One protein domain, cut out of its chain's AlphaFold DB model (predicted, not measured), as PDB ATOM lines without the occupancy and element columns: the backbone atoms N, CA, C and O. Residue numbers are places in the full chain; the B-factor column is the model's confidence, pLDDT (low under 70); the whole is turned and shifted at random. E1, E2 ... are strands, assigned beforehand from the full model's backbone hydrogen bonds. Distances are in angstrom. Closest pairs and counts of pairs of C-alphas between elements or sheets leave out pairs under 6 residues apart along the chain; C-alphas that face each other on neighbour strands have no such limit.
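What this domain is: This is residues 276 to 324 of the 330 residues of an uncharacterized protein of Thalassocella blandensis (UniProt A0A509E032). A single flat sheet of five strands zigzags in chain order from E1 to E5, with both faces bare and a tail, residues 319 to 324, beyond E5. The strands form an antiparallel meander, each the neighbour of the one before. The class is all strand, with 20 of the 49 printed residues in named elements and no named helix. It is only just loose, close to compact, with a radius of gyration of the C-alphas of 11.7 A and spans of 39 by 31 by 9 A.

Where its parts are: E1, residues 281 to 286, begins at C-alpha 281 (-38.849, -42.868, -35.120) and is 15.8 A long. E2, 293 to 297, is 12.6 A long. E3 is 302 to 304, E4 308 to 310, and E5 316 to 318, ending at (-27.973, -45.940, -18.827).

How they stand to each other: Hairpin E1 and E2 has N 282 and O 296 within hydrogen-bond range at 2.7 A; hairpin E2 and E3, N 303 and O 295, 2.8 A; hairpin E3 and E4, N 304 and O 308, 2.8 A; hairpin E4 and E5, N 317 and O 309, 2.8 A. Edge strands E1 and E5 are apart.

The domain as a whole: The C-alphas farthest apart, Asp 278 and Thr 324, are 39.9 A apart. The printed part has no cut, no link is long, and no printed residue is under 70 in pLDDT.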
ATOM      1  N   GLY A 276     -35.991 -41.300 -40.510       82.06
ATOM      2  CA  GLY A 276     -36.830 -42.244 -39.764       82.06
ATOM      3  C   GLY A 276     -38.272 -41.809 -39.476       82.06
ATOM      4  O   GLY A 276     -39.026 -42.616 -38.935       82.06
ATOM      5  N   ALA A 277     -38.682 -40.592 -39.852       71.38
ATOM      6  CA  ALA A 277     -40.025 -40.073 -39.563       71.38
ATOM      7  C   ALA A 277     -41.161 -41.017 -40.022       71.38
ATOM      8  O   ALA A 277     -42.161 -41.140 -39.323       71.38
ATOM      9  N   ASP A 278     -40.966 -41.753 -41.121       71.25
ATOM     10  CA  ASP A 278     -41.938 -42.730 -41.645       71.25
ATOM     11  C   ASP A 278     -41.689 -44.179 -41.176       71.25
ATOM     12  O   ASP A 278     -42.444 -45.094 -41.504       71.25
ATOM     13  N   ALA A 279     -40.620 -44.409 -40.414       77.62
ATOM     14  CA  ALA A 279     -40.217 -45.710 -39.873       77.62
ATOM     15  C   ALA A 279     -40.530 -45.853 -38.369       77.62
ATOM     16  O   ALA A 279     -40.011 -46.751 -37.707       77.62
ATOM     17  N   GLY A 280     -41.370 -44.962 -37.838       85.88
ATOM     18  CA  GLY A 280     -41.801 -44.935 -36.442       85.88
ATOM     19  C   GLY A 280     -40.781 -44.354 -35.459       85.88
ATOM     20  O   GLY A 280     -40.819 -44.660 -34.260       85.88
ATOM     21  N   SER A 281     -39.828 -43.557 -35.959       91.31
ATOM     22  CA  SER A 281     -38.849 -42.868 -35.120       91.31
ATOM     23  C   SER A 281     -38.257 -41.623 -35.782       91.31
ATOM     24  O   SER A 281     -37.616 -41.721 -36.817       91.31
ATOM     25  N   PHE A 282     -38.331 -40.456 -35.160       94.00
ATOM     26  CA  PHE A 282     -37.615 -39.267 -35.620       94.00
ATOM     27  C   PHE A 282     -36.158 -39.281 -35.135       94.00
ATOM     28  O   PHE A 282     -35.908 -39.219 -33.930       94.00
ATOM     29  N   VAL A 283     -35.193 -39.330 -36.056       95.25
ATOM     30  CA  VAL A 283     -33.759 -39.423 -35.746       95.25
ATOM     31  C   VAL A 283     -33.023 -38.178 -36.226       95.25
ATOM     32  O   VAL A 283     -33.114 -37.837 -37.399       95.25
ATOM     33  N   ILE A 284     -32.225 -37.553 -35.358       95.62
ATOM     34  CA  ILE A 284     -31.170 -36.601 -35.735       95.62
ATOM     35  C   ILE A 284     -29.830 -37.272 -35.450       95.62
ATOM     36  O   ILE A 284     -29.561 -37.637 -34.305       95.62
ATOM     37  N   GLN A 285     -28.983 -37.439 -36.462       95.50
ATOM     38  CA  GLN A 285     -27.768 -38.248 -36.355       95.50
ATOM     39  C   GLN A 285     -26.593 -37.641 -37.125       95.50
ATOM     40  O   GLN A 285     -26.751 -37.153 -38.242       95.50
ATOM     41  N   SER A 286     -25.399 -37.718 -36.537       95.94
ATOM     42  CA  SER A 286     -24.142 -37.415 -37.221       95.94
ATOM     43  C   SER A 286     -23.815 -38.491 -38.255       95.94
ATOM     44  O   SER A 286     -23.816 -39.683 -37.946       95.94
ATOM     45  N   LEU A 287     -23.443 -38.078 -39.464       93.62
ATOM     46  CA  LEU A 287     -22.961 -38.993 -40.503       93.62
ATOM     47  C   LEU A 287     -21.579 -39.570 -40.182       93.62
ATOM     48  O   LEU A 287     -21.260 -40.681 -40.595       93.62
ATOM     49  N   ALA A 288     -20.759 -38.828 -39.434       95.06
ATOM     50  CA  ALA A 288     -19.413 -39.260 -39.063       95.06
ATOM     51  C   ALA A 288     -19.421 -40.309 -37.939       95.06
ATOM     52  O   ALA A 288     -18.466 -41.069 -37.792       95.06
ATOM     53  N   ASN A 289     -20.481 -40.338 -37.124       93.94
ATOM     54  CA  ASN A 289     -20.633 -41.296 -36.037       93.94
ATOM     55  C   ASN A 289     -22.115 -41.586 -35.772       93.94
ATOM     56  O   ASN A 289     -22.804 -40.782 -35.144       93.94
ATOM     57  N   ALA A 290     -22.570 -42.781 -36.159       90.56
ATOM     58  CA  ALA A 290     -23.953 -43.213 -35.977       90.56
ATOM     59  C   ALA A 290     -24.407 -43.246 -34.501       90.56
ATOM     60  O   ALA A 290     -25.590 -43.040 -34.223       90.56
ATOM     61  N   ALA A 291     -23.480 -43.437 -33.555       91.25
ATOM     62  CA  ALA A 291     -23.766 -43.383 -32.121       91.25
ATOM     63  C   ALA A 291     -23.969 -41.944 -31.610       91.25
ATOM     64  O   ALA A 291     -24.403 -41.734 -30.484       91.25
ATOM     65  N   THR A 292     -23.648 -40.921 -32.406       95.75
ATOM     66  CA  THR A 292     -23.976 -39.525 -32.096       95.75
ATOM     67  C   THR A 292     -25.347 -39.215 -32.687       95.75
ATOM     68  O   THR A 292     -25.457 -38.677 -33.790       95.75
ATOM     69  N   LYS A 293     -26.397 -39.609 -31.961       95.56
ATOM     70  CA  LYS A 293     -27.791 -39.438 -32.377       95.56
ATOM     71  C   LYS A 293     -28.725 -39.092 -31.222       95.56
ATOM     72  O   LYS A 293     -28.431 -39.398 -30.066       95.56
ATOM     73  N   ILE A 294     -29.874 -38.525 -31.566       96.19
ATOM     74  CA  ILE A 294     -31.078 -38.502 -30.736       96.19
ATOM     75  C   ILE A 294     -32.202 -39.098 -31.577       96.19
ATOM     76  O   ILE A 294     -32.397 -38.691 -32.719       96.19
ATOM     77  N   GLU A 295     -32.917 -40.066 -31.021       95.31
ATOM     78  CA  GLU A 295     -34.012 -40.777 -31.674       95.31
ATOM     79  C   GLU A 295     -35.248 -40.723 -30.774       95.31
ATOM     80  O   GLU A 295     -35.222 -41.230 -29.654       95.31
ATOM     81  N   LEU A 296     -36.316 -40.090 -31.253       94.94
ATOM     82  CA  LEU A 296     -37.633 -40.099 -30.625       94.94
ATOM     83  C   LEU A 296     -38.484 -41.157 -31.319       94.94
ATOM     84  O   LEU A 296     -38.748 -41.033 -32.510       94.94
ATOM     85  N   LYS A 297     -38.919 -42.178 -30.591       93.19
ATOM     86  CA  LYS A 297     -39.753 -43.256 -31.128       93.19
ATOM     87  C   LYS A 297     -41.236 -42.953 -30.955       93.19
ATOM     88  O   LYS A 297     -41.625 -42.239 -30.032       93.19
ATOM     89  N   ASP A 298     -42.067 -43.564 -31.792       93.00
ATOM     90  CA  ASP A 298     -43.530 -43.424 -31.741       93.00
ATOM     91  C   ASP A 298     -44.146 -43.897 -30.419       93.00
ATOM     92  O   ASP A 298     -45.208 -43.422 -30.015       93.00
ATOM     93  N   ASP A 299     -43.479 -44.820 -29.719       93.31
ATOM     94  CA  ASP A 299     -43.903 -45.265 -28.390       93.31
ATOM     95  C   ASP A 299     -43.691 -44.198 -27.299       93.31
ATOM     96  O   ASP A 299     -44.150 -44.381 -26.172       93.31
ATOM     97  N   GLY A 300     -43.040 -43.078 -27.632       92.56
ATOM     98  CA  GLY A 300     -42.711 -41.971 -26.738       92.56
ATOM     99  C   GLY A 300     -41.338 -42.092 -26.075       92.56
ATOM    100  O   GLY A 300     -40.969 -41.213 -25.295       92.56
ATOM    101  N   SER A 301     -40.580 -43.158 -26.347       95.12
ATOM    102  CA  SER A 301     -39.228 -43.310 -25.813       95.12
ATOM    103  C   SER A 301     -38.218 -42.438 -26.562       95.12
ATOM    104  O   SER A 301     -38.335 -42.197 -27.764       95.12
ATOM    105  N   ILE A 302     -37.202 -41.965 -25.839       96.69
ATOM    106  CA  ILE A 302     -36.094 -41.181 -26.394       96.69
ATOM    107  C   ILE A 302     -34.802 -41.964 -26.204       96.69
ATOM    108  O   ILE A 302     -34.458 -42.335 -25.083       96.69
ATOM    109  N   VAL A 303     -34.058 -42.177 -27.282       94.88
ATOM    110  CA  VAL A 303     -32.733 -42.799 -27.262       94.88
ATOM    111  C   VAL A 303     -31.680 -41.735 -27.569       94.88
ATOM    112  O   VAL A 303     -31.764 -41.047 -28.586       94.88
ATOM    113  N   ILE A 304     -30.686 -41.589 -26.691       96.06
ATOM    114  CA  ILE A 304     -29.545 -40.682 -26.872       96.06
ATOM    115  C   ILE A 304     -28.282 -41.530 -27.030       96.06
ATOM    116  O   ILE A 304     -27.831 -42.211 -26.101       96.06
ATOM    117  N   GLY A 305     -27.719 -41.477 -28.234       93.06
ATOM    118  CA  GLY A 305     -26.663 -42.366 -28.696       93.06
ATOM    119  C   GLY A 305     -27.027 -43.842 -28.562       93.06
ATOM    120  O   GLY A 305     -28.145 -44.227 -28.890       93.06
ATOM    121  N   ASP A 306     -26.092 -44.654 -28.074       87.50
ATOM    122  CA  ASP A 306     -26.318 -46.088 -27.813       87.50
ATOM    123  C   ASP A 306     -26.458 -46.398 -26.310       87.50
ATOM    124  O   ASP A 306     -26.666 -47.544 -25.905       87.50
ATOM    125  N   GLY A 307     -26.281 -45.373 -25.471       89.81
ATOM    126  CA  GLY A 307     -26.048 -45.524 -24.037       89.81
ATOM    127  C   GLY A 307     -27.238 -45.179 -23.152       89.81
ATOM    128  O   GLY A 307     -27.336 -45.703 -22.049       89.81
ATOM    129  N   ILE A 308     -28.119 -44.279 -23.594       95.38
ATOM    130  CA  ILE A 308     -29.172 -43.708 -22.750       95.38
ATOM    131  C   ILE A 308     -30.525 -43.903 -23.426       95.38
ATOM    132  O   ILE A 308     -30.723 -43.459 -24.555       95.38
ATOM    133  N   THR A 309     -31.469 -44.493 -22.699       95.81
ATOM    134  CA  THR A 309     -32.871 -44.604 -23.111       95.81
ATOM    135  C   THR A 309     -33.764 -44.018 -22.030       95.81
ATOM    136  O   THR A 309     -33.678 -44.422 -20.871       95.81
ATOM    137  N   VAL A 310     -34.638 -43.092 -22.407       97.25
ATOM    138  CA  VAL A 310     -35.725 -42.577 -21.574       97.25
ATOM    139  C   VAL A 310     -37.010 -43.256 -22.028       97.25
ATOM    140  O   VAL A 310     -37.422 -43.099 -23.176       97.25
ATOM    141  N   ALA A 311     -37.619 -44.049 -21.154       95.19
ATOM    142  CA  ALA A 311     -38.889 -44.706 -21.428       95.19
ATOM    143  C   ALA A 311     -40.051 -43.692 -21.412       95.19
ATOM    144  O   ALA A 311     -39.935 -42.637 -20.784       95.19
ATOM    145  N   PRO A 312     -41.216 -44.024 -21.997       95.00
ATOM    146  CA  PRO A 312     -42.399 -43.158 -21.949       95.00
ATOM    147  C   PRO A 312     -42.902 -42.908 -20.516       95.00
ATOM    148  O   PRO A 312     -43.558 -41.905 -20.250       95.00
ATOM    149  N   SER A 313     -42.574 -43.807 -19.578       95.25
ATOM    150  CA  SER A 313     -42.830 -43.653 -18.139       95.25
ATOM    151  C   SER A 313     -41.960 -42.584 -17.465       95.25
ATOM    152  O   SER A 313     -42.241 -42.207 -16.330       95.25
ATOM    153  N   GLY A 314     -40.909 -42.103 -18.137       92.44
ATOM    154  CA  GLY A 314     -39.884 -41.216 -17.583       92.44
ATOM    155  C   GLY A 314     -38.674 -41.946 -16.990       92.44
ATOM    156  O   GLY A 314     -37.719 -41.289 -16.578       92.44
ATOM    157  N   ASP A 315     -38.678 -43.282 -16.962       95.62
ATOM    158  CA  ASP A 315     -37.551 -44.063 -16.447       95.62
ATOM    159  C   ASP A 315     -36.326 -43.933 -17.359       95.62
ATOM    160  O   ASP A 315     -36.418 -44.107 -18.576       95.62
ATOM    161  N   VAL A 316     -35.160 -43.665 -16.767       96.56
ATOM    162  CA  VAL A 316     -33.896 -43.519 -17.497       96.56
ATOM    163  C   VAL A 316     -33.045 -44.769 -17.314       96.56
ATOM    164  O   VAL A 316     -32.646 -45.112 -16.202       96.56
ATOM    165  N   THR A 317     -32.714 -45.423 -18.423       94.81
ATOM    166  CA  THR A 317     -31.752 -46.526 -18.470       94.81
ATOM    167  C   THR A 317     -30.439 -46.027 -19.057       94.81
ATOM    168  O   THR A 317     -30.432 -45.495 -20.165       94.81
ATOM    169  N   VAL A 318     -29.330 -46.224 -18.334       94.81
ATOM    170  CA  VAL A 318     -27.973 -45.940 -18.827       94.81
ATOM    171  C   VAL A 318     -27.171 -47.237 -18.895       94.81
ATOM    172  O   VAL A 318     -26.947 -47.886 -17.873       94.81
ATOM    173  N   THR A 319     -26.723 -47.622 -20.085       90.25
ATOM    174  CA  THR A 319     -25.835 -48.772 -20.290       90.25
ATOM    175  C   THR A 319     -24.373 -48.341 -20.159       90.25
ATOM    176  O   THR A 319     -23.996 -47.230 -20.524       90.25
ATOM    177  N   ASN A 320     -23.529 -49.215 -19.595       85.75
ATOM    178  CA  ASN A 320     -22.099 -48.953 -19.370       85.75
ATOM    179  C   ASN A 320     -21.799 -47.678 -18.545       85.75
ATOM    180  O   ASN A 320     -20.785 -47.011 -18.756       85.75
ATOM    181  N   LEU A 321     -22.670 -47.343 -17.582       86.94
ATOM    182  CA  LEU A 321     -22.485 -46.190 -16.701       86.94
ATOM    183  C   LEU A 321     -21.221 -46.351 -15.842       86.94
ATOM    184  O   LEU A 321     -21.138 -47.236 -14.994       86.94
ATOM    185  N   THR A 322     -20.266 -45.439 -16.012       85.56
ATOM    186  CA  THR A 322     -19.131 -45.286 -15.094       85.56
ATOM    187  C   THR A 322     -19.390 -44.082 -14.196       85.56
ATOM    188  O   THR A 322     -19.331 -42.940 -14.650       85.56
ATOM    189  N   VAL A 323     -19.675 -44.325 -12.916       84.19
ATOM    190  CA  VAL A 323     -19.825 -43.256 -11.918       84.19
ATOM    191  C   VAL A 323     -18.463 -42.988 -11.285       84.19
ATOM    192  O   VAL A 323     -17.867 -43.886 -10.696       84.19
ATOM    193  N   THR A 324     -17.958 -41.759 -11.390       83.06
ATOM    194  CA  THR A 324     -16.705 -41.345 -10.739       83.06
ATOM    195  C   THR A 324     -17.006 -40.380  -9.593       83.06
ATOM    196  O   THR A 324     -17.592 -39.322  -9.796       83.06
TER     197      THR A 324